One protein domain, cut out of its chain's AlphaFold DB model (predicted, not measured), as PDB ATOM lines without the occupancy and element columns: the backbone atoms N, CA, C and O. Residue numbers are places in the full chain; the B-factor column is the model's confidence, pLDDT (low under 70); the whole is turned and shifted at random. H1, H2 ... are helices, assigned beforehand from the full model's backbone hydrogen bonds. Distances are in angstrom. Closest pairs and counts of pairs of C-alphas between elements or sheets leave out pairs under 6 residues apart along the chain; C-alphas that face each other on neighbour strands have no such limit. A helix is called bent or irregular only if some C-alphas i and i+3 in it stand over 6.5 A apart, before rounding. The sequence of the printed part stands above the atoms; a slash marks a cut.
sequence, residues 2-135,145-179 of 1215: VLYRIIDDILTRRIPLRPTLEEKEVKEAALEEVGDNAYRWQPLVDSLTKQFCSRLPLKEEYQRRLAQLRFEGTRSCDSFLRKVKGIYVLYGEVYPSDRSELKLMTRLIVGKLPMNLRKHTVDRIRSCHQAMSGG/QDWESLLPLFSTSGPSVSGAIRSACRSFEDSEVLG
ATOM      1  N   VAL A   2     171.861 193.303 313.743       45.28
ATOM      2  CA  VAL A   2     172.668 192.557 314.743       45.28
ATOM      3  C   VAL A   2     174.153 192.491 314.355       45.28
ATOM      4  O   VAL A   2     174.990 192.886 315.155       45.28
ATOM      5  N   LEU A   3     174.471 192.142 313.100       48.69
ATOM      6  CA  LEU A   3     175.847 192.154 312.577       48.69
ATOM      7  C   LEU A   3     176.532 193.533 312.675       48.69
ATOM      8  O   LEU A   3     177.721 193.621 312.948       48.69
ATOM      9  N   TYR A   4     175.769 194.619 312.523       49.56
ATOM     10  CA  TYR A   4     176.299 195.978 312.656       49.56
ATOM     11  C   TYR A   4     176.677 196.290 314.108       49.56
ATOM     12  O   TYR A   4     177.785 196.743 314.345       49.56
ATOM     13  N   ARG A   5     175.818 195.950 315.086       51.12
ATOM     14  CA  ARG A   5     176.164 196.048 316.520       51.12
ATOM     15  C   ARG A   5     177.354 195.171 316.908       51.12
ATOM     16  O   ARG A   5     178.056 195.510 317.842       51.12
ATOM     17  N   ILE A   6     177.554 194.045 316.230       51.94
ATOM     18  CA  ILE A   6     178.679 193.130 316.457       51.94
ATOM     19  C   ILE A   6     180.002 193.776 316.043       51.94
ATOM     20  O   ILE A   6     180.954 193.775 316.817       51.94
ATOM     21  N   ILE A   7     180.042 194.343 314.838       53.66
ATOM     22  CA  ILE A   7     181.216 195.039 314.311       53.66
ATOM     23  C   ILE A   7     181.490 196.300 315.141       53.66
ATOM     24  O   ILE A   7     182.627 196.526 315.543       53.66
ATOM     25  N   ASP A   8     180.443 197.045 315.497       51.75
ATOM     26  CA  ASP A   8     180.521 198.222 316.368       51.75
ATOM     27  C   ASP A   8     181.060 197.856 317.769       51.75
ATOM     28  O   ASP A   8     182.035 198.442 318.214       51.75
ATOM     29  N   ASP A   9     180.555 196.802 318.424       50.38
ATOM     30  CA  ASP A   9     181.020 196.353 319.752       50.38
ATOM     31  C   ASP A   9     182.457 195.773 319.730       50.38
ATOM     32  O   ASP A   9     183.164 195.838 320.736       50.38
ATOM     33  N   ILE A  10     182.934 195.260 318.585       52.81
ATOM     34  CA  ILE A  10     184.346 194.874 318.373       52.81
ATOM     35  C   ILE A  10     185.235 196.119 318.200       52.81
ATOM     36  O   ILE A  10     186.313 196.184 318.794       52.81
ATOM     37  N   LEU A  11     184.781 197.119 317.436       52.88
ATOM     38  CA  LEU A  11     185.513 198.364 317.176       52.88
ATOM     39  C   LEU A  11     185.544 199.295 318.405       52.88
ATOM     40  O   LEU A  11     186.591 199.853 318.736       52.88
ATOM     41  N   THR A  12     184.436 199.437 319.143       49.56
ATOM     42  CA  THR A  12     184.328 200.368 320.280       49.56
ATOM     43  C   THR A  12     184.976 199.857 321.565       49.56
ATOM     44  O   THR A  12     185.346 200.663 322.420       49.56
ATOM     45  N   ARG A  13     185.173 198.539 321.738       46.56
ATOM     46  CA  ARG A  13     185.752 197.952 322.969       46.56
ATOM     47  C   ARG A  13     187.271 198.118 323.129       46.56
ATOM     48  O   ARG A  13     187.866 197.443 323.966       46.56
ATOM     49  N   ARG A  14     187.899 199.041 322.389       45.22
ATOM     50  CA  ARG A  14     189.341 199.358 322.459       45.22
ATOM     51  C   ARG A  14     190.250 198.135 322.289       45.22
ATOM     52  O   ARG A  14     191.216 197.964 323.029       45.22
ATOM     53  N   ILE A  15     189.981 197.308 321.283       45.53
ATOM     54  CA  ILE A  15     190.963 196.327 320.821       45.53
ATOM     55  C   ILE A  15     191.876 197.038 319.807       45.53
ATOM     56  O   ILE A  15     191.380 197.442 318.755       45.53
ATOM     57  N   PRO A  16     193.187 197.222 320.068       47.72
ATOM     58  CA  PRO A  16     194.108 197.772 319.079       47.72
ATOM     59  C   PRO A  16     194.327 196.760 317.944       47.72
ATOM     60  O   PRO A  16     195.190 195.870 318.010       47.72
ATOM     61  N   LEU A  17     193.502 196.916 316.907       53.59
ATOM     62  CA  LEU A  17     193.683 196.346 315.576       53.59
ATOM     63  C   LEU A  17     195.043 196.778 315.003       53.59
ATOM     64  O   LEU A  17     195.634 197.772 315.437       53.59
ATOM     65  N   ARG A  18     195.570 196.024 314.031       53.78
ATOM     66  CA  ARG A  18     196.824 196.419 313.362       53.78
ATOM     67  C   ARG A  18     196.613 197.777 312.663       53.78
ATOM     68  O   ARG A  18     195.546 197.973 312.089       53.78
ATOM     69  N   PRO A  19     197.602 198.689 312.665       46.88
ATOM     70  CA  PRO A  19     197.421 200.102 312.287       46.88
ATOM     71  C   PRO A  19     197.170 200.375 310.785       46.88
ATOM     72  O   PRO A  19     197.359 201.499 310.334       46.88
ATOM     73  N   THR A  20     196.783 199.365 310.003       50.81
ATOM     74  CA  THR A  20     196.664 199.407 308.534       50.81
ATOM     75  C   THR A  20     195.420 198.677 308.003       50.81
ATOM     76  O   THR A  20     195.409 198.294 306.841       50.81
ATOM     77  N   LEU A  21     194.421 198.403 308.849       54.59
ATOM     78  CA  LEU A  21     193.200 197.670 308.479       54.59
ATOM     79  C   LEU A  21     192.039 198.635 308.224       54.59
ATOM     80  O   LEU A  21     191.688 199.418 309.109       54.59
ATOM     81  N   GLU A  22     191.423 198.554 307.045       57.53
ATOM     82  CA  GLU A  22     190.213 199.322 306.745       57.53
ATOM     83  C   GLU A  22     188.965 198.646 307.336       57.53
ATOM     84  O   GLU A  22     188.822 197.423 307.331       57.53
ATOM     85  N   GLU A  23     188.000 199.448 307.800       55.88
ATOM     86  CA  GLU A  23     186.747 198.964 308.413       55.88
ATOM     87  C   GLU A  23     185.928 198.049 307.474       55.88
ATOM     88  O   GLU A  23     185.090 197.261 307.914       55.88
ATOM     89  N   LYS A  24     186.183 198.148 306.164       62.69
ATOM     90  CA  LYS A  24     185.575 197.332 305.115       62.69
ATOM     91  C   LYS A  24     186.062 195.876 305.139       62.69
ATOM     92  O   LYS A  24     185.233 194.976 305.048       62.69
ATOM     93  N   GLU A  25     187.358 195.634 305.340       61.75
ATOM     94  CA  GLU A  25     187.948 194.283 305.312       61.75
ATOM     95  C   GLU A  25     187.418 193.413 306.464       61.75
ATOM     96  O   GLU A  25     187.078 192.244 306.281       61.75
ATOM     97  N   VAL A  26     187.255 194.010 307.651       61.97
ATOM     98  CA  VAL A  26     186.668 193.336 308.823       61.97
ATOM     99  C   VAL A  26     185.183 193.020 308.599       61.97
ATOM    100  O   VAL A  26     184.695 191.989 309.063       61.97
ATOM    101  N   LYS A  27     184.453 193.875 307.865       60.22
ATOM    102  CA  LYS A  27     183.043 193.646 307.501       60.22
ATOM    103  C   LYS A  27     182.883 192.515 306.485       60.22
ATOM    104  O   LYS A  27     181.956 191.724 306.633       60.22
ATOM    105  N   GLU A  28     183.767 192.428 305.495       66.44
ATOM    106  CA  GLU A  28     183.736 191.379 304.467       66.44
ATOM    107  C   GLU A  28     184.102 190.007 305.058       66.44
ATOM    108  O   GLU A  28     183.314 189.070 304.931       66.44
ATOM    109  N   ALA A  29     185.183 189.907 305.841       64.06
ATOM    110  CA  ALA A  29     185.544 188.662 306.532       64.06
ATOM    111  C   ALA A  29     184.471 188.199 307.542       64.06
ATOM    112  O   ALA A  29     184.188 187.008 307.662       64.06
ATOM    113  N   ALA A  30     183.814 189.131 308.244       62.12
ATOM    114  CA  ALA A  30     182.696 188.799 309.129       62.12
ATOM    115  C   ALA A  30     181.436 188.322 308.380       62.12
ATOM    116  O   ALA A  30     180.598 187.658 308.990       62.12
ATOM    117  N   LEU A  31     181.277 188.656 307.095       64.00
ATOM    118  CA  LEU A  31     180.176 188.174 306.258       64.00
ATOM    119  C   LEU A  31     180.455 186.776 305.691       64.00
ATOM    120  O   LEU A  31     179.543 185.950 305.715       64.00
ATOM    121  N   GLU A  32     181.688 186.487 305.258       64.88
ATOM    122  CA  GLU A  32     182.105 185.126 304.871       64.88
ATOM    123  C   GLU A  32     181.953 184.148 306.044       64.88
ATOM    124  O   GLU A  32     181.227 183.158 305.950       64.88
ATOM    125  N   GLU A  33     182.548 184.470 307.195       60.41
ATOM    126  CA  GLU A  33     182.644 183.547 308.333       60.41
ATOM    127  C   GLU A  33     181.277 183.261 309.004       60.41
ATOM    128  O   GLU A  33     181.099 182.253 309.699       60.41
ATOM    129  N   VAL A  34     180.276 184.123 308.772       61.03
ATOM    130  CA  VAL A  34     178.867 183.905 309.159       61.03
ATOM    131  C   VAL A  34     178.187 182.830 308.310       61.03
ATOM    132  O   VAL A  34     177.294 182.154 308.828       61.03
ATOM    133  N   GLY A  35     178.602 182.644 307.053       56.03
ATOM    134  CA  GLY A  35     178.128 181.553 306.200       56.03
ATOM    135  C   GLY A  35     178.469 180.188 306.801       56.03
ATOM    136  O   GLY A  35     177.584 179.352 306.986       56.03
ATOM    137  N   ASP A  36     179.725 180.017 307.217       54.62
ATOM    138  CA  ASP A  36     180.237 178.758 307.768       54.62
ATOM    139  C   ASP A  36     179.851 178.526 309.241       54.62
ATOM    140  O   ASP A  36     179.703 177.383 309.685       54.62
ATOM    141  N   ASN A  37     179.638 179.594 310.021       55.66
ATOM    142  CA  ASN A  37     179.331 179.518 311.458       55.66
ATOM    143  C   ASN A  37     177.911 179.987 311.814       55.66
ATOM    144  O   ASN A  37     177.684 180.540 312.898       55.66
ATOM    145  N   ALA A  38     176.941 179.735 310.929       46.44
ATOM    146  CA  ALA A  38     175.543 180.128 311.092       46.44
ATOM    147  C   ALA A  38     175.015 179.912 312.532       46.44
ATOM    148  O   ALA A  38     175.013 178.804 313.079       46.44
ATOM    149  N   TYR A  39     174.561 181.007 313.153       51.06
ATOM    150  CA  TYR A  39     174.003 181.082 314.515       51.06
ATOM    151  C   TYR A  39     174.956 180.749 315.686       51.06
ATOM    152  O   TYR A  39     174.506 180.682 316.833       51.06
ATOM    153  N   ARG A  40     176.270 180.586 315.468       55.03
ATOM    154  CA  ARG A  40     177.244 180.301 316.541       55.03
ATOM    155  C   ARG A  40     178.121 181.509 316.858       55.03
ATOM    156  O   ARG A  40     179.174 181.722 316.270       55.03
ATOM    157  N   TRP A  41     177.697 182.255 317.876       59.91
ATOM    158  CA  TRP A  41     178.296 183.535 318.259       59.91
ATOM    159  C   TRP A  41     179.771 183.456 318.697       59.91
ATOM    160  O   TRP A  41     180.610 184.180 318.171       59.91
ATOM    161  N   GLN A  42     180.117 182.559 319.628       58.44
ATOM    162  CA  GLN A  42     181.481 182.507 320.176       58.44
ATOM    163  C   GLN A  42     182.557 182.070 319.156       58.44
ATOM    164  O   GLN A  42     183.606 182.708 319.141       58.44
ATOM    165  N   PRO A  43     182.342 181.049 318.294       60.53
ATOM    166  CA  PRO A  43     183.300 180.693 317.240       60.53
ATOM    167  C   PRO A  43     183.574 181.823 316.247       60.53
ATOM    168  O   PRO A  43     184.734 182.054 315.925       60.53
ATOM    169  N   LEU A  44     182.538 182.561 315.827       61.59
ATOM    170  CA  LEU A  44     182.678 183.711 314.927       61.59
ATOM    171  C   LEU A  44     183.568 184.799 315.550       61.59
ATOM    172  O   LEU A  44     184.528 185.252 314.932       61.59
ATOM    173  N   VAL A  45     183.294 185.167 316.808       62.00
ATOM    174  CA  VAL A  45     184.124 186.125 317.557       62.00
ATOM    175  C   VAL A  45     185.556 185.611 317.703       62.00
ATOM    176  O   VAL A  45     186.492 186.372 317.484       62.00
ATOM    177  N   ASP A  46     185.748 184.338 318.048       61.97
ATOM    178  CA  ASP A  46     187.083 183.765 318.246       61.97
ATOM    179  C   ASP A  46     187.892 183.702 316.931       61.97
ATOM    180  O   ASP A  46     189.100 183.941 316.966       61.97
ATOM    181  N   SER A  47     187.244 183.462 315.782       65.06
ATOM    182  CA  SER A  47     187.884 183.481 314.454       65.06
ATOM    183  C   SER A  47     188.316 184.896 314.050       65.06
ATOM    184  O   SER A  47     189.500 185.143 313.815       65.06
ATOM    185  N   LEU A  48     187.400 185.872 314.115       64.00
ATOM    186  CA  LEU A  48     187.695 187.276 313.794       64.00
ATOM    187  C   LEU A  48     188.739 187.881 314.750       64.00
ATOM    188  O   LEU A  48     189.642 188.600 314.321       64.00
ATOM    189  N   THR A  49     188.681 187.537 316.044       62.16
ATOM    190  CA  THR A  49     189.692 187.963 317.029       62.16
ATOM    191  C   THR A  49     191.067 187.383 316.678       62.16
ATOM    192  O   THR A  49     192.071 188.083 316.771       62.16
ATOM    193  N   LYS A  50     191.146 186.123 316.233       64.38
ATOM    194  CA  LYS A  50     192.404 185.515 315.776       64.38
ATOM    195  C   LYS A  50     192.945 186.172 314.498       64.38
ATOM    196  O   LYS A  50     194.155 186.353 314.383       64.38
ATOM    197  N   GLN A  51     192.074 186.518 313.552       64.06
ATOM    198  CA  GLN A  51     192.465 187.065 312.250       64.06
ATOM    199  C   GLN A  51     192.998 188.506 312.348       64.06
ATOM    200  O   GLN A  51     194.012 188.827 311.727       64.06
ATOM    201  N   PHE A  52     192.360 189.359 313.159       61.91
ATOM    202  CA  PHE A  52     192.601 190.809 313.130       61.91
ATOM    203  C   PHE A  52     193.298 191.398 314.370       61.91
ATOM    204  O   PHE A  52     193.861 192.496 314.289       61.91
ATOM    205  N   CYS A  53     193.339 190.693 315.507       61.66
ATOM    206  CA  CYS A  53     193.968 191.225 316.721       61.66
ATOM    207  C   CYS A  53     195.495 191.067 316.731       61.66
ATOM    208  O   CYS A  53     196.079 190.121 316.198       61.66
ATOM    209  N   SER A  54     196.163 191.999 317.410       61.00
ATOM    210  CA  SER A  54     197.577 191.870 317.761       61.00
ATOM    211  C   SER A  54     197.779 190.918 318.958       61.00
ATOM    212  O   SER A  54     196.835 190.495 319.629       61.00
ATOM    213  N   ARG A  55     199.034 190.549 319.248       63.78
ATOM    214  CA  ARG A  55     199.364 189.543 320.280       63.78
ATOM    215  C   ARG A  55     199.078 190.003 321.720       63.78
ATOM    216  O   ARG A  55     198.883 189.156 322.589       63.78
ATOM    217  N   LEU A  56     199.059 191.315 321.984       67.94
ATOM    218  CA  LEU A  56     198.844 191.862 323.332       67.94
ATOM    219  C   LEU A  56     197.374 191.733 323.790       67.94
ATOM    220  O   LEU A  56     197.156 191.114 324.829       67.94
ATOM    221  N   PRO A  57     196.360 192.171 323.012       64.31
ATOM    222  CA  PRO A  57     194.954 191.997 323.395       64.31
ATOM    223  C   PRO A  57     194.538 190.528 323.491       64.31
ATOM    224  O   PRO A  57     193.786 190.154 324.386       64.31
ATOM    225  N   LEU A  58     195.081 189.662 322.624       67.81
ATOM    226  CA  LEU A  58     194.873 188.213 322.721       67.81
ATOM    227  C   LEU A  58     195.375 187.653 324.067       67.81
ATOM    228  O   LEU A  58     194.731 186.775 324.641       67.81
ATOM    229  N   LYS A  59     196.493 188.174 324.601       76.44
ATOM    230  CA  LYS A  59     197.034 187.790 325.917       76.44
ATOM    231  C   LYS A  59     196.126 188.233 327.061       76.44
ATOM    232  O   LYS A  59     195.879 187.444 327.972       76.44
ATOM    233  N   GLU A  60     195.638 189.467 327.011       74.19
ATOM    234  CA  GLU A  60     194.716 190.015 328.011       74.19
ATOM    235  C   GLU A  60     193.387 189.245 328.015       74.19
ATOM    236  O   GLU A  60     192.913 188.832 329.071       74.19
ATOM    237  N   GLU A  61     192.839 188.943 326.836       73.19
ATOM    238  CA  GLU A  61     191.616 188.150 326.674       73.19
ATOM    239  C   GLU A  61     191.798 186.695 327.148       73.19
ATOM    240  O   GLU A  61     190.939 186.161 327.857       73.19
ATOM    241  N   TYR A  62     192.937 186.065 326.843       79.50
ATOM    242  CA  TYR A  62     193.325 184.755 327.385       79.50
ATOM    243  C   TYR A  62     193.333 184.762 328.925       79.50
ATOM    244  O   TYR A  62     192.678 183.922 329.554       79.50
ATOM    245  N   GLN A  63     194.016 185.734 329.539       80.50
ATOM    246  CA  GLN A  63     194.095 185.867 330.996       80.50
ATOM    247  C   GLN A  63     192.716 186.145 331.614       80.50
ATOM    248  O   GLN A  63     192.350 185.518 332.612       80.50
ATOM    249  N   ARG A  64     191.903 187.004 330.984       82.81
ATOM    250  CA  ARG A  64     190.532 187.322 331.405       82.81
ATOM    251  C   ARG A  64     189.627 186.089 331.382       82.81
ATOM    252  O   ARG A  64     188.951 185.816 332.378       82.81
ATOM    253  N   ARG A  65     189.629 185.304 330.296       82.62
ATOM    254  CA  ARG A  65     188.829 184.067 330.201       82.62
ATOM    255  C   ARG A  65     189.299 183.000 331.195       82.62
ATOM    256  O   ARG A  65     188.458 182.342 331.807       82.62
ATOM    257  N   LEU A  66     190.608 182.853 331.427       83.69
ATOM    258  CA  LEU A  66     191.154 181.914 332.420       83.69
ATOM    259  C   LEU A  66     190.824 182.324 333.871       83.69
ATOM    260  O   LEU A  66     190.527 181.470 334.714       83.69
ATOM    261  N   ALA A  67     190.798 183.626 334.166       82.06
ATOM    262  CA  ALA A  67     190.334 184.150 335.448       82.06
ATOM    263  C   ALA A  67     188.835 183.864 335.664       82.06
ATOM    264  O   ALA A  67     188.460 183.324 336.709       82.06
ATOM    265  N   GLN A  68     188.002 184.139 334.652       84.00
ATOM    266  CA  GLN A  68     186.547 183.932 334.679       84.00
ATOM    267  C   GLN A  68     186.112 182.456 334.627       84.00
ATOM    268  O   GLN A  68     184.970 182.150 334.970       84.00
ATOM    269  N   LEU A  69     186.997 181.530 334.245       88.62
ATOM    270  CA  LEU A  69     186.704 180.098 334.220       88.62
ATOM    271  C   LEU A  69     186.335 179.581 335.626       88.62
ATOM    272  O   LEU A  69     187.150 179.627 336.555       88.62
ATOM    273  N   ARG A  70     185.115 179.045 335.750       84.56
ATOM    274  CA  ARG A  70     184.565 178.378 336.940       84.56
ATOM    275  C   ARG A  70     184.036 176.995 336.562       84.56
ATOM    276  O   ARG A  70     183.513 176.821 335.464       84.56
ATOM    277  N   PHE A  71     184.179 176.032 337.467       88.44
ATOM    278  CA  PHE A  71     183.571 174.709 337.346       88.44
ATOM    279  C   PHE A  71     182.210 174.724 338.052       88.44
ATOM    280  O   PHE A  71     182.150 174.958 339.255       88.44
ATOM    281  N   GLU A  72     181.127 174.519 337.301       82.25
ATOM    282  CA  GLU A  72     179.742 174.698 337.777       82.25
ATOM    283  C   GLU A  72     179.129 173.404 338.359       82.25
ATOM    284  O   GLU A  72     178.025 173.429 338.890       82.25
ATOM    285  N   GLY A  73     179.848 172.275 338.292       78.19
ATOM    286  CA  GLY A  73     179.418 170.963 338.794       78.19
ATOM    287  C   GLY A  73     179.749 169.828 337.822       78.19
ATOM    288  O   GLY A  73     180.001 170.077 336.642       78.19
ATOM    289  N   THR A  74     179.735 168.579 338.292       82.44
ATOM    290  CA  THR A  74     180.045 167.373 337.491       82.44
ATOM    291  C   THR A  74     179.224 167.304 336.205       82.44
ATOM    292  O   THR A  74     179.807 167.290 335.120       82.44
ATOM    293  N   ARG A  75     177.899 167.463 336.316       74.81
ATOM    294  CA  ARG A  75     176.945 167.452 335.186       74.81
ATOM    295  C   ARG A  75     177.194 168.553 334.146       74.81
ATOM    296  O   ARG A  75     176.710 168.474 333.021       74.81
ATOM    297  N   SER A  76     177.968 169.583 334.500       78.88
ATOM    298  CA  SER A  76     178.381 170.673 333.606       78.88
ATOM    299  C   SER A  76     179.752 170.444 332.945       78.88
ATOM    300  O   SER A  76     180.221 171.309 332.202       78.88
ATOM    301  N   CYS A  77     180.408 169.299 333.175       85.50
ATOM    302  CA  CYS A  77     181.788 169.030 332.757       85.50
ATOM    303  C   CYS A  77     182.040 169.296 331.264       85.50
ATOM    304  O   CYS A  77     183.002 169.978 330.917       85.50
ATOM    305  N   ASP A  78     181.146 168.875 330.365       80.69
ATOM    306  CA  ASP A  78     181.306 169.148 328.930       80.69
ATOM    307  C   ASP A  78     181.035 170.616 328.538       80.69
ATOM    308  O   ASP A  78     181.464 171.054 327.471       80.69
ATOM    309  N   SER A  79     180.366 171.411 329.381       79.31
ATOM    310  CA  SER A  79     180.295 172.878 329.246       79.31
ATOM    311  C   SER A  79     181.612 173.524 329.691       79.31
ATOM    312  O   SER A  79     182.212 174.302 328.945       79.31
ATOM    313  N   PHE A  80     182.134 173.118 330.853       87.25
ATOM    314  CA  PHE A  80     183.439 173.548 331.357       87.25
ATOM    315  C   PHE A  80     184.569 173.233 330.364       87.25
ATOM    316  O   PHE A  80     185.323 174.126 329.987       87.25
ATOM    317  N   LEU A  81     184.645 171.999 329.856       87.62
ATOM    318  CA  LEU A  81     185.662 171.587 328.884       87.62
ATOM    319  C   LEU A  81     185.541 172.324 327.537       87.62
ATOM    320  O   LEU A  81     186.560 172.544 326.884       87.62
ATOM    321  N   ARG A  82     184.340 172.774 327.137       80.38
ATOM    322  CA  ARG A  82     184.164 173.681 325.986       80.38
ATOM    323  C   ARG A  82     184.743 175.073 326.260       80.38
ATOM    324  O   ARG A  82     185.498 175.567 325.425       80.38
ATOM    325  N   LYS A  83     184.476 175.666 327.434       82.88
ATOM    326  CA  LYS A  83     185.093 176.943 327.862       82.88
ATOM    327  C   LYS A  83     186.627 176.826 327.903       82.88
ATOM    328  O   LYS A  83     187.324 177.682 327.362       82.88
ATOM    329  N   VAL A  84     187.155 175.721 328.442       86.50
ATOM    330  CA  VAL A  84     188.597 175.406 328.447       86.50
ATOM    331  C   VAL A  84     189.163 175.266 327.031       86.50
ATOM    332  O   VAL A  84     190.256 175.761 326.773       86.50
ATOM    333  N   LYS A  85     188.440 174.639 326.091       83.25
ATOM    334  CA  LYS A  85     188.897 174.513 324.697       83.25
ATOM    335  C   LYS A  85     189.043 175.881 324.018       83.25
ATOM    336  O   LYS A  85     190.032 176.084 323.324       83.25
ATOM    337  N   GLY A  86     188.129 176.823 324.263       75.06
ATOM    338  CA  GLY A  86     188.259 178.206 323.773       75.06
ATOM    339  C   GLY A  86     189.488 178.929 324.343       75.06
ATOM    340  O   GLY A  86     190.232 179.567 323.604       75.06
ATOM    341  N   ILE A  87     189.768 178.761 325.642       83.69
ATOM    342  CA  ILE A  87     190.986 179.301 326.280       83.69
ATOM    343  C   ILE A  87     192.253 178.668 325.676       83.69
ATOM    344  O   ILE A  87     193.222 179.374 325.414       83.69
ATOM    345  N   TYR A  88     192.238 177.358 325.409       83.06
ATOM    346  CA  TYR A  88     193.356 176.636 324.795       83.06
ATOM    347  C   TYR A  88     193.656 177.101 323.359       83.06
ATOM    348  O   TYR A  88     194.822 177.169 322.978       83.06
ATOM    349  N   VAL A  89     192.627 177.465 322.582       78.19
ATOM    350  CA  VAL A  89     192.800 178.063 321.245       78.19
ATOM    351  C   VAL A  89     193.485 179.429 321.349       78.19
ATOM    352  O   VAL A  89     194.497 179.634 320.687       78.19
ATOM    353  N   LEU A  90     193.023 180.322 322.235       74.12
ATOM    354  CA  LEU A  90     193.678 181.622 322.456       74.12
ATOM    355  C   LEU A  90     195.126 181.471 322.949       74.12
ATOM    356  O   LEU A  90     196.017 182.161 322.461       74.12
ATOM    357  N   TYR A  91     195.383 180.537 323.872       80.94
ATOM    358  CA  TYR A  91     196.740 180.196 324.309       80.94
ATOM    359  C   TYR A  91     197.641 179.812 323.118       80.94
ATOM    360  O   TYR A  91     198.788 180.250 323.071       80.94
ATOM    361  N   GLY A  92     197.129 179.048 322.144       73.69
ATOM    362  CA  GLY A  92     197.890 178.624 320.964       73.69
ATOM    363  C   GLY A  92     198.403 179.787 320.107       73.69
ATOM    364  O   GLY A  92     199.518 179.710 319.593       73.69
ATOM    365  N   GLU A  93     197.636 180.876 320.016       71.19
ATOM    366  CA  GLU A  93     198.004 182.089 319.271       71.19
ATOM    367  C   GLU A  93     198.893 183.042 320.097       71.19
ATOM    368  O   GLU A  93     199.830 183.650 319.575       71.19
ATOM    369  N   VAL A  94     198.641 183.175 321.407       71.12
ATOM    370  CA  VAL A  94     199.416 184.073 322.290       71.12
ATOM    371  C   VAL A  94     200.779 183.487 322.649       71.12
ATOM    372  O   VAL A  94     201.782 184.205 322.690       71.12
ATOM    373  N   TYR A  95     200.825 182.188 322.926       77.25
ATOM    374  CA  TYR A  95     201.981 181.460 323.441       77.25
ATOM    375  C   TYR A  95     202.282 180.222 322.574       77.25
ATOM    376  O   TYR A  95     202.310 179.099 323.089       77.25
ATOM    377  N   PRO A  96     202.535 180.394 321.258       63.88
ATOM    378  CA  PRO A  96     202.844 179.279 320.374       63.88
ATOM    379  C   PRO A  96     204.062 178.510 320.902       63.88
ATOM    380  O   PRO A  96     205.185 179.017 320.934       63.88
ATOM    381  N   SER A  97     203.805 177.270 321.323       59.81
ATOM    382  CA  SER A  97     204.774 176.307 321.865       59.81
ATOM    383  C   SER A  97     205.386 176.606 323.256       59.81
ATOM    384  O   SER A  97     206.362 175.945 323.622       59.81
ATOM    385  N   ASP A  98     204.823 177.503 324.082       74.38
ATOM    386  CA  ASP A  98     205.338 177.746 325.451       74.38
ATOM    387  C   ASP A  98     204.881 176.680 326.470       74.38
ATOM    388  O   ASP A  98     203.841 176.778 327.126       74.38
ATOM    389  N   ARG A  99     205.705 175.641 326.656       70.94
ATOM    390  CA  ARG A  99     205.404 174.554 327.603       70.94
ATOM    391  C   ARG A  99     205.318 175.000 329.070       70.94
ATOM    392  O   ARG A  99     204.699 174.276 329.850       70.94
ATOM    393  N   SER A 100     205.908 176.130 329.460       75.12
ATOM    394  CA  SER A 100     205.810 176.632 330.836       75.12
ATOM    395  C   SER A 100     204.421 177.212 331.090       75.12
ATOM    396  O   SER A 100     203.772 176.819 332.060       75.12
ATOM    397  N   GLU A 101     203.912 178.032 330.169       79.06
ATOM    398  CA  GLU A 101     202.540 178.547 330.269       79.06
ATOM    399  C   GLU A 101     201.489 177.463 330.011       79.06
ATOM    400  O   GLU A 101     200.442 177.477 330.652       79.06
ATOM    401  N   LEU A 102     201.771 176.447 329.185       80.38
ATOM    402  CA  LEU A 102     200.887 175.282 329.073       80.38
ATOM    403  C   LEU A 102     200.784 174.503 330.396       80.38
ATOM    404  O   LEU A 102     199.684 174.092 330.777       80.38
ATOM    405  N   LYS A 103     201.902 174.316 331.115       81.75
ATOM    406  CA  LYS A 103     201.908 173.714 332.458       81.75
ATOM    407  C   LYS A 103     201.137 174.584 333.450       81.75
ATOM    408  O   LYS A 103     200.269 174.061 334.146       81.75
ATOM    409  N   LEU A 104     201.396 175.895 333.484       81.75
ATOM    410  CA  LEU A 104     200.699 176.826 334.377       81.75
ATOM    411  C   LEU A 104     199.190 176.841 334.097       81.75
ATOM    412  O   LEU A 104     198.395 176.677 335.018       81.75
ATOM    413  N   MET A 105     198.784 176.946 332.831       84.38
ATOM    414  CA  MET A 105     197.385 176.888 332.416       84.38
ATOM    415  C   MET A 105     196.737 175.550 332.800       84.38
ATOM    416  O   MET A 105     195.636 175.544 333.344       84.38
ATOM    417  N   THR A 106     197.414 174.417 332.585       88.31
ATOM    418  CA  THR A 106     196.909 173.084 332.966       88.31
ATOM    419  C   THR A 106     196.719 172.971 334.482       88.31
ATOM    420  O   THR A 106     195.654 172.540 334.938       88.31
ATOM    421  N   ARG A 107     197.697 173.444 335.270       87.75
ATOM    422  CA  ARG A 107     197.627 173.551 336.737       87.75
ATOM    423  C   ARG A 107     196.467 174.443 337.181       87.75
ATOM    424  O   ARG A 107     195.733 174.067 338.090       87.75
ATOM    425  N   LEU A 108     196.253 175.585 336.524       87.62
ATOM    426  CA  LEU A 108     195.166 176.521 336.828       87.62
ATOM    427  C   LEU A 108     193.783 175.957 336.470       87.62
ATOM    428  O   LEU A 108     192.868 176.091 337.277       87.62
ATOM    429  N   ILE A 109     193.622 175.288 335.321       89.25
ATOM    430  CA  ILE A 109     192.361 174.647 334.894       89.25
ATOM    431  C   ILE A 109     191.960 173.538 335.870       89.25
ATOM    432  O   ILE A 109     190.839 173.537 336.378       89.25
ATOM    433  N   VAL A 110     192.874 172.615 336.175       88.94
ATOM    434  CA  VAL A 110     192.646 171.546 337.163       88.94
ATOM    435  C   VAL A 110     192.490 172.142 338.573       88.94
ATOM    436  O   VAL A 110     191.700 171.655 339.381       88.94
ATOM    437  N   GLY A 111     193.140 173.278 338.835       86.88
ATOM    438  CA  GLY A 111     192.940 174.131 340.006       86.88
ATOM    439  C   GLY A 111     191.547 174.767 340.128       86.88
ATOM    440  O   GLY A 111     191.163 175.127 341.239       86.88
ATOM    441  N   LYS A 112     190.748 174.857 339.051       89.19
ATOM    442  CA  LYS A 112     189.330 175.270 339.128       89.19
ATOM    443  C   LYS A 112     188.397 174.146 339.594       89.19
ATOM    444  O   LYS A 112     187.240 174.425 339.898       89.19
ATOM    445  N   LEU A 113     188.864 172.894 339.649       88.06
ATOM    446  CA  LEU A 113     188.066 171.760 340.120       88.06
ATOM    447  C   LEU A 113     188.027 171.702 341.660       88.06
ATOM    448  O   LEU A 113     189.043 172.020 342.299       88.06
ATOM    449  N   PRO A 114     186.914 171.233 342.264       84.75
ATOM    450  CA  PRO A 114     186.840 170.899 343.689       84.75
ATOM    451  C   PRO A 114     187.938 169.913 344.104       84.75
ATOM    452  O   PRO A 114     188.330 169.058 343.310       84.75
ATOM    453  N   MET A 115     188.420 169.996 345.350       76.94
ATOM    454  CA  MET A 115     189.613 169.262 345.810       76.94
ATOM    455  C   MET A 115     189.542 167.745 345.547       76.94
ATOM    456  O   MET A 115     190.509 167.152 345.069       76.94
ATOM    457  N   ASN A 116     188.378 167.133 345.780       77.88
ATOM    458  CA  ASN A 116     188.172 165.689 345.626       77.88
ATOM    459  C   ASN A 116     188.251 165.256 344.148       77.88
ATOM    460  O   ASN A 116     188.977 164.322 343.805       77.88
ATOM    461  N   LEU A 117     187.588 166.004 343.256       82.81
ATOM    462  CA  LEU A 117     187.671 165.821 341.801       82.81
ATOM    463  C   LEU A 117     189.081 166.105 341.269       82.81
ATOM    464  O   LEU A 117     189.549 165.411 340.368       82.81
ATOM    465  N   ARG A 118     189.776 167.098 341.835       85.25
ATOM    466  CA  ARG A 118     191.155 167.453 341.482       85.25
ATOM    467  C   ARG A 118     192.118 166.309 341.779       85.25
ATOM    468  O   ARG A 118     192.844 165.899 340.876       85.25
ATOM    469  N   LYS A 119     192.084 165.763 343.002       79.31
ATOM    470  CA  LYS A 119     192.895 164.606 343.414       79.31
ATOM    471  C   LYS A 119     192.650 163.420 342.477       79.31
ATOM    472  O   LYS A 119     193.580 162.961 341.823       79.31
ATOM    473  N   HIS A 120     191.383 163.036 342.291       79.62
ATOM    474  CA  HIS A 120     191.020 161.918 341.415       79.62
ATOM    475  C   HIS A 120     191.414 162.146 339.941       79.62
ATOM    476  O   HIS A 120     191.797 161.206 339.247       79.62
ATOM    477  N   THR A 121     191.375 163.393 339.454       84.06
ATOM    478  CA  THR A 121     191.855 163.756 338.108       84.06
ATOM    479  C   THR A 121     193.366 163.550 337.978       84.06
ATOM    480  O   THR A 121     193.807 162.947 337.002       84.06
ATOM    481  N   VAL A 122     194.166 164.012 338.946       84.50
ATOM    482  CA  VAL A 122     195.634 163.844 338.936       84.50
ATOM    483  C   VAL A 122     196.023 162.367 339.033       84.50
ATOM    484  O   VAL A 122     196.884 161.908 338.281       84.50
ATOM    485  N   ASP A 123     195.337 161.599 339.879       79.31
ATOM    486  CA  ASP A 123     195.557 160.156 340.003       79.31
ATOM    487  C   ASP A 123     195.201 159.427 338.695       79.31
ATOM    488  O   ASP A 123     195.983 158.610 338.207       79.31
ATOM    489  N   ARG A 124     194.094 159.797 338.031       80.19
ATOM    490  CA  ARG A 124     193.740 159.285 336.692       80.19
ATOM    491  C   ARG A 124     194.769 159.645 335.619       80.19
ATOM    492  O   ARG A 124     195.083 158.787 334.797       80.19
ATOM    493  N   ILE A 125     195.315 160.864 335.622       81.94
ATOM    494  CA  ILE A 125     196.387 161.278 334.697       81.94
ATOM    495  C   ILE A 125     197.609 160.369 334.871       81.94
ATOM    496  O   ILE A 125     198.132 159.849 333.881       81.94
ATOM    497  N   ARG A 126     198.016 160.119 336.122       80.25
ATOM    498  CA  ARG A 126     199.109 159.199 336.454       80.25
ATOM    499  C   ARG A 126     198.791 157.773 336.006       80.25
ATOM    500  O   ARG A 126     199.561 157.220 335.233       80.25
ATOM    501  N   SER A 127     197.653 157.188 336.378       73.69
ATOM    502  CA  SER A 127     197.312 155.810 335.984       73.69
ATOM    503  C   SER A 127     197.191 155.609 334.469       73.69
ATOM    504  O   SER A 127     197.642 154.591 333.945       73.69
ATOM    505  N   CYS A 128     196.650 156.585 333.733       73.38
ATOM    506  CA  CYS A 128     196.641 156.540 332.269       73.38
ATOM    507  C   CYS A 128     198.056 156.629 331.674       73.38
ATOM    508  O   CYS A 128     198.315 155.989 330.658       73.38
ATOM    509  N   HIS A 129     198.980 157.363 332.305       71.56
ATOM    510  CA  HIS A 129     200.395 157.343 331.933       71.56
ATOM    511  C   HIS A 129     201.033 155.965 332.182       71.56
ATOM    512  O   HIS A 129     201.622 155.394 331.267       71.56
ATOM    513  N   GLN A 130     200.845 155.395 333.379       67.50
ATOM    514  CA  GLN A 130     201.379 154.081 333.768       67.50
ATOM    515  C   GLN A 130     200.993 152.976 332.773       67.50
ATOM    516  O   GLN A 130     201.841 152.184 332.364       67.50
ATOM    517  N   ALA A 131     199.724 152.951 332.350       62.75
ATOM    518  CA  ALA A 131     199.205 151.957 331.413       62.75
ATOM    519  C   ALA A 131     199.828 152.051 330.005       62.75
ATOM    520  O   ALA A 131     199.912 151.041 329.312       62.75
ATOM    521  N   MET A 132     200.284 153.236 329.579       58.47
ATOM    522  CA  MET A 132     200.986 153.411 328.300       58.47
ATOM    523  C   MET A 132     202.465 153.008 328.364       58.47
ATOM    524  O   MET A 132     203.031 152.641 327.337       58.47
ATOM    525  N   SER A 133     203.089 153.063 329.544       55.38
ATOM    526  CA  SER A 133     204.532 152.834 329.731       55.38
ATOM    527  C   SER A 133     204.925 151.368 329.968       55.38
ATOM    528  O   SER A 133     206.078 151.087 330.278       55.38
ATOM    529  N   GLY A 134     203.995 150.415 329.831       43.31
ATOM    530  CA  GLY A 134     204.325 148.982 329.826       43.31
ATOM    531  C   GLY A 134     204.727 148.378 331.179       43.31
ATOM    532  O   GLY A 134     205.338 147.317 331.204       43.31
ATOM    533  N   GLY A 135     204.382 149.019 332.300       42.62
ATOM    534  CA  GLY A 135     204.519 148.430 333.642       42.62
ATOM    535  C   GLY A 135     205.895 148.544 334.312       42.62
ATOM    536  O   GLY A 135     206.011 148.167 335.473       42.62
ATOM    537  N   GLN A 145     208.732 164.407 338.082       55.31
ATOM    538  CA  GLN A 145     207.972 164.793 336.881       55.31
ATOM    539  C   GLN A 145     206.662 165.534 337.216       55.31
ATOM    540  O   GLN A 145     205.730 164.972 337.792       55.31
ATOM    541  N   ASP A 146     206.563 166.796 336.772       72.50
ATOM    542  CA  ASP A 146     205.330 167.603 336.795       72.50
ATOM    543  C   ASP A 146     204.163 166.845 336.129       72.50
ATOM    544  O   ASP A 146     204.164 166.616 334.908       72.50
ATOM    545  N   TRP A 147     203.134 166.502 336.913       82.06
ATOM    546  CA  TRP A 147     201.970 165.733 336.448       82.06
ATOM    547  C   TRP A 147     201.221 166.435 335.304       82.06
ATOM    548  O   TRP A 147     200.629 165.772 334.451       82.06
ATOM    549  N   GLU A 148     201.319 167.766 335.233       82.56
ATOM    550  CA  GLU A 148     200.781 168.633 334.179       82.56
ATOM    551  C   GLU A 148     201.348 168.330 332.784       82.56
ATOM    552  O   GLU A 148     200.799 168.789 331.786       82.56
ATOM    553  N   SER A 149     202.456 167.584 332.703       78.25
ATOM    554  CA  SER A 149     203.128 167.220 331.449       78.25
ATOM    555  C   SER A 149     203.060 165.731 331.090       78.25
ATOM    556  O   SER A 149     203.546 165.326 330.030       78.25
ATOM    557  N   LEU A 150     202.419 164.902 331.924       78.75
ATOM    558  CA  LEU A 150     202.301 163.461 331.675       78.75
ATOM    559  C   LEU A 150     201.364 163.143 330.500       78.75
ATOM    560  O   LEU A 150     201.675 162.244 329.715       78.75
ATOM    561  N   LEU A 151     200.275 163.908 330.349       81.25
ATOM    562  CA  LEU A 151     199.281 163.803 329.272       81.25
ATOM    563  C   LEU A 151     199.028 165.174 328.611       81.25
ATOM    564  O   LEU A 151     199.096 166.192 329.298       81.25
ATOM    565  N   PRO A 152     198.673 165.231 327.313       84.38
ATOM    566  CA  PRO A 152     198.264 166.477 326.658       84.38
ATOM    567  C   PRO A 152     196.924 166.991 327.212       84.38
ATOM    568  O   PRO A 152     196.073 166.199 327.624       84.38
ATOM    569  N   LEU A 153     196.689 168.311 327.184       83.62
ATOM    570  CA  LEU A 153     195.442 168.900 327.705       83.62
ATOM    571  C   LEU A 153     194.202 168.390 326.942       83.62
ATOM    572  O   LEU A 153     193.209 167.973 327.544       83.62
ATOM    573  N   PHE A 154     194.301 168.343 325.613       80.94
ATOM    574  CA  PHE A 154     193.325 167.752 324.696       80.94
ATOM    575  C   PHE A 154     194.025 166.782 323.738       80.94
ATOM    576  O   PHE A 154     195.174 166.999 323.363       80.94
ATOM    577  N   SER A 155     193.328 165.723 323.329       76.38
ATOM    578  CA  SER A 155     193.780 164.774 322.305       76.38
ATOM    579  C   SER A 155     192.581 164.272 321.504       76.38
ATOM    580  O   SER A 155     191.477 164.178 322.042       76.38
ATOM    581  N   THR A 156     192.789 163.979 320.221       55.12
ATOM    582  CA  THR A 156     191.767 163.468 319.293       55.12
ATOM    583  C   THR A 156     191.710 161.941 319.237       55.12
ATOM    584  O   THR A 156     190.680 161.397 318.853       55.12
ATOM    585  N   SER A 157     192.784 161.246 319.628       51.34
ATOM    586  CA  SER A 157     192.931 159.788 319.466       51.34
ATOM    587  C   SER A 157     193.593 159.068 320.652       51.34
ATOM    588  O   SER A 157     193.835 157.866 320.580       51.34
ATOM    589  N   GLY A 158     193.881 159.767 321.757       66.12
ATOM    590  CA  GLY A 158     194.557 159.193 322.927       66.12
ATOM    591  C   GLY A 158     194.149 159.823 324.267       66.12
ATOM    592  O   GLY A 158     193.352 160.765 324.300       66.12
ATOM    593  N   PRO A 159     194.687 159.319 325.395       77.25
ATOM    594  CA  PRO A 159     194.395 159.859 326.718       77.25
ATOM    595  C   PRO A 159     194.878 161.310 326.850       77.25
ATOM    596  O   PRO A 159     195.917 161.701 326.319       77.25
ATOM    597  N   SER A 160     194.103 162.117 327.568       86.62
ATOM    598  CA  SER A 160     194.338 163.551 327.762       86.62
ATOM    599  C   SER A 160     193.835 164.001 329.131       86.62
ATOM    600  O   SER A 160     192.999 163.328 329.737       86.62
ATOM    601  N   VAL A 161     194.298 165.157 329.607       86.88
ATOM    602  CA  VAL A 161     193.826 165.767 330.863       86.88
ATOM    603  C   VAL A 161     192.321 166.033 330.805       86.88
ATOM    604  O   VAL A 161     191.611 165.677 331.736       86.88
ATOM    605  N   SER A 162     191.794 166.565 329.698       87.06
ATOM    606  CA  SER A 162     190.339 166.722 329.507       87.06
ATOM    607  C   SER A 162     189.581 165.387 329.532       87.06
ATOM    608  O   SER A 162     188.488 165.315 330.095       87.06
ATOM    609  N   GLY A 163     190.171 164.310 329.002       85.25
ATOM    610  CA  GLY A 163     189.657 162.946 329.152       85.25
ATOM    611  C   GLY A 163     189.654 162.456 330.605       85.25
ATOM    612  O   GLY A 163     188.663 161.877 331.048       85.25
ATOM    613  N   ALA A 164     190.715 162.738 331.368       87.38
ATOM    614  CA  ALA A 164     190.808 162.405 332.789       87.38
ATOM    615  C   ALA A 164     189.796 163.195 333.638       87.38
ATOM    616  O   ALA A 164     189.117 162.594 334.467       87.38
ATOM    617  N   ILE A 165     189.613 164.496 333.374       87.19
ATOM    618  CA  ILE A 165     188.582 165.337 334.011       87.19
ATOM    619  C   ILE A 165     187.186 164.768 333.728       87.19
ATOM    620  O   ILE A 165     186.396 164.593 334.654       87.19
ATOM    621  N   ARG A 166     186.883 164.422 332.467       87.75
ATOM    622  CA  ARG A 166     185.594 163.818 332.094       87.75
ATOM    623  C   ARG A 166     185.379 162.463 332.775       87.75
ATOM    624  O   ARG A 166     184.288 162.211 333.275       87.75
ATOM    625  N   SER A 167     186.410 161.618 332.841       83.81
ATOM    626  CA  SER A 167     186.344 160.338 333.557       83.81
ATOM    627  C   SER A 167     186.122 160.528 335.058       83.81
ATOM    628  O   SER A 167     185.340 159.782 335.636       83.81
ATOM    629  N   ALA A 168     186.787 161.504 335.683       84.62
ATOM    630  CA  ALA A 168     186.631 161.798 337.103       84.62
ATOM    631  C   ALA A 168     185.226 162.330 337.419       84.62
ATOM    632  O   ALA A 168     184.610 161.874 338.376       84.62
ATOM    633  N   CYS A 169     184.687 163.232 336.589       82.62
ATOM    634  CA  CYS A 169     183.328 163.750 336.769       82.62
ATOM    635  C   CYS A 169     182.280 162.633 336.683       82.62
ATOM    636  O   CYS A 169     181.446 162.542 337.577       82.62
ATOM    637  N   ARG A 170     182.385 161.734 335.691       81.75
ATOM    638  CA  ARG A 170     181.487 160.572 335.567       81.75
ATOM    639  C   ARG A 170     181.561 159.644 336.775       81.75
ATOM    640  O   ARG A 170     180.533 159.307 337.333       81.75
ATOM    641  N   SER A 171     182.761 159.306 337.254       78.44
ATOM    642  CA  SER A 171     182.892 158.462 338.452       78.44
ATOM    643  C   SER A 171     182.298 159.101 339.717       78.44
ATOM    644  O   SER A 171     181.859 158.373 340.602       78.44
ATOM    645  N   PHE A 172     182.247 160.435 339.811       74.88
ATOM    646  CA  PHE A 172     181.538 161.132 340.891       74.88
ATOM    647  C   PHE A 172     180.013 161.156 340.665       74.88
ATOM    648  O   PHE A 172     179.278 160.949 341.623       74.88
ATOM    649  N   GLU A 173     179.531 161.325 339.428       73.50
ATOM    650  CA  GLU A 173     178.100 161.205 339.077       73.50
ATOM    651  C   GLU A 173     177.555 159.801 339.379       73.50
ATOM    652  O   GLU A 173     176.526 159.667 340.039       73.50
ATOM    653  N   ASP A 174     178.282 158.758 338.971       68.56
ATOM    654  CA  ASP A 174     177.954 157.360 339.267       68.56
ATOM    655  C   ASP A 174     177.899 157.115 340.790       68.56
ATOM    656  O   ASP A 174     177.063 156.354 341.276       68.56
ATOM    657  N   SER A 175     178.762 157.787 341.562       61.31
ATOM    658  CA  SER A 175     178.819 157.666 343.028       61.31
ATOM    659  C   SER A 175     177.662 158.390 343.734       61.31
ATOM    660  O   SER A 175     177.109 157.845 344.690       61.31
ATOM    661  N   GLU A 176     177.239 159.563 343.238       57.62
ATOM    662  CA  GLU A 176     176.019 160.252 343.699       57.62
ATOM    663  C   GLU A 176     174.763 159.400 343.452       57.62
ATOM    664  O   GLU A 176     173.920 159.279 344.339       57.62
ATOM    665  N   VAL A 177     174.652 158.764 342.279       53.53
ATOM    666  CA  VAL A 177     173.519 157.884 341.931       53.53
ATOM    667  C   VAL A 177     173.503 156.603 342.776       53.53
ATOM    668  O   VAL A 177     172.432 156.091 343.097       53.53
ATOM    669  N   LEU A 178     174.674 156.092 343.168       48.38
ATOM    670  CA  LEU A 178     174.819 154.883 343.989       48.38
ATOM    671  C   LEU A 178     174.862 155.151 345.507       48.38
ATOM    672  O   LEU A 178     175.050 154.208 346.278       48.38
ATOM    673  N   GLY A 179     174.696 156.407 345.942       38.59
ATOM    674  CA  GLY A 179     174.613 156.791 347.355       38.59
ATOM    675  C   GLY A 179     175.883 156.520 348.171       38.59
ATOM    676  O   GLY A 179     175.787 156.215 349.359       38.59
TER     677      GLY A 179
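This is residues 2 to 135 and 145 to 179 of the 1215 residues of an uncharacterized protein of Perkinsus marinus (strain ATCC 50983 / TXsc) (UniProt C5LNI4). An elongated body of helices is built round the long H5: H4 folds back beside one end of it, H1 to H3 extend the body beyond that end, and H7 and H8 cross at the other, with H6 near them. Residues 174 to 179 stick out. The printed part has 169 residues, with eight named helices, H1 to H8 in chain order, and no named strand: all helix. It is only just loose, close to compact, with a radius of gyration of the C-alphas of 19.0 A and spans of 58 by 35 by 27 A.

Find C-alpha 74 at (180.045, 167.373, 337.491); H5, residues 74 to 94, runs 29.8 A to C-alpha 94 at (199.416, 184.073, 322.290). It has a kink of 29 degrees near residue 81 and is irregular, with C-alphas 75 and 78 7.8 A apart. Before it look for H1 at 2 to 12, H2 at 23 to 36, H3 at 41 to 52 and H4 at 55 to 68; after it, H6 at 99 to 111, H7 at 115 to 132, 26.2 A, and H8 at 161 to 177, 24.4 A.

Start at H5, the hub. With residues 87 to 94 alone it touches H4, a hairpin at 17 degrees, a shallow tilt; the closest C-alphas, Lys 59 and Val 94, are 5.7 A apart. Its residues 74 to 81 alone touch H8, C-alphas 74 and 169 being closest at 4.9 A. H3 and H5 only just touch, with 3 pairs of C-alphas within 8 A, Lys 50 and Glu 93 closest at 7.4 A. H2 and H3 are a hairpin, C-alphas 33 and 44 closest at 6.6 A; H1 is near H3. H7 touches H8 at a steep tilt of 57 degrees, C-alphas 121 and 165 closest at 5.5 A; H6 is near H8. Every O i to N i+4 pair is within hydrogen-bond range in H1, H3, H4, H6 and H8, against 7 of 10 in H2, 15 of 17 in H5 and 13 of 14 in H7.

C-alphas 20 and 179 are farthest apart, 61.7 A. Residues 136 to 144 are not printed, and the cut spans 17.0 A. No link printed whole is long. Confidence is low in 75 residues, among them 2 to 58.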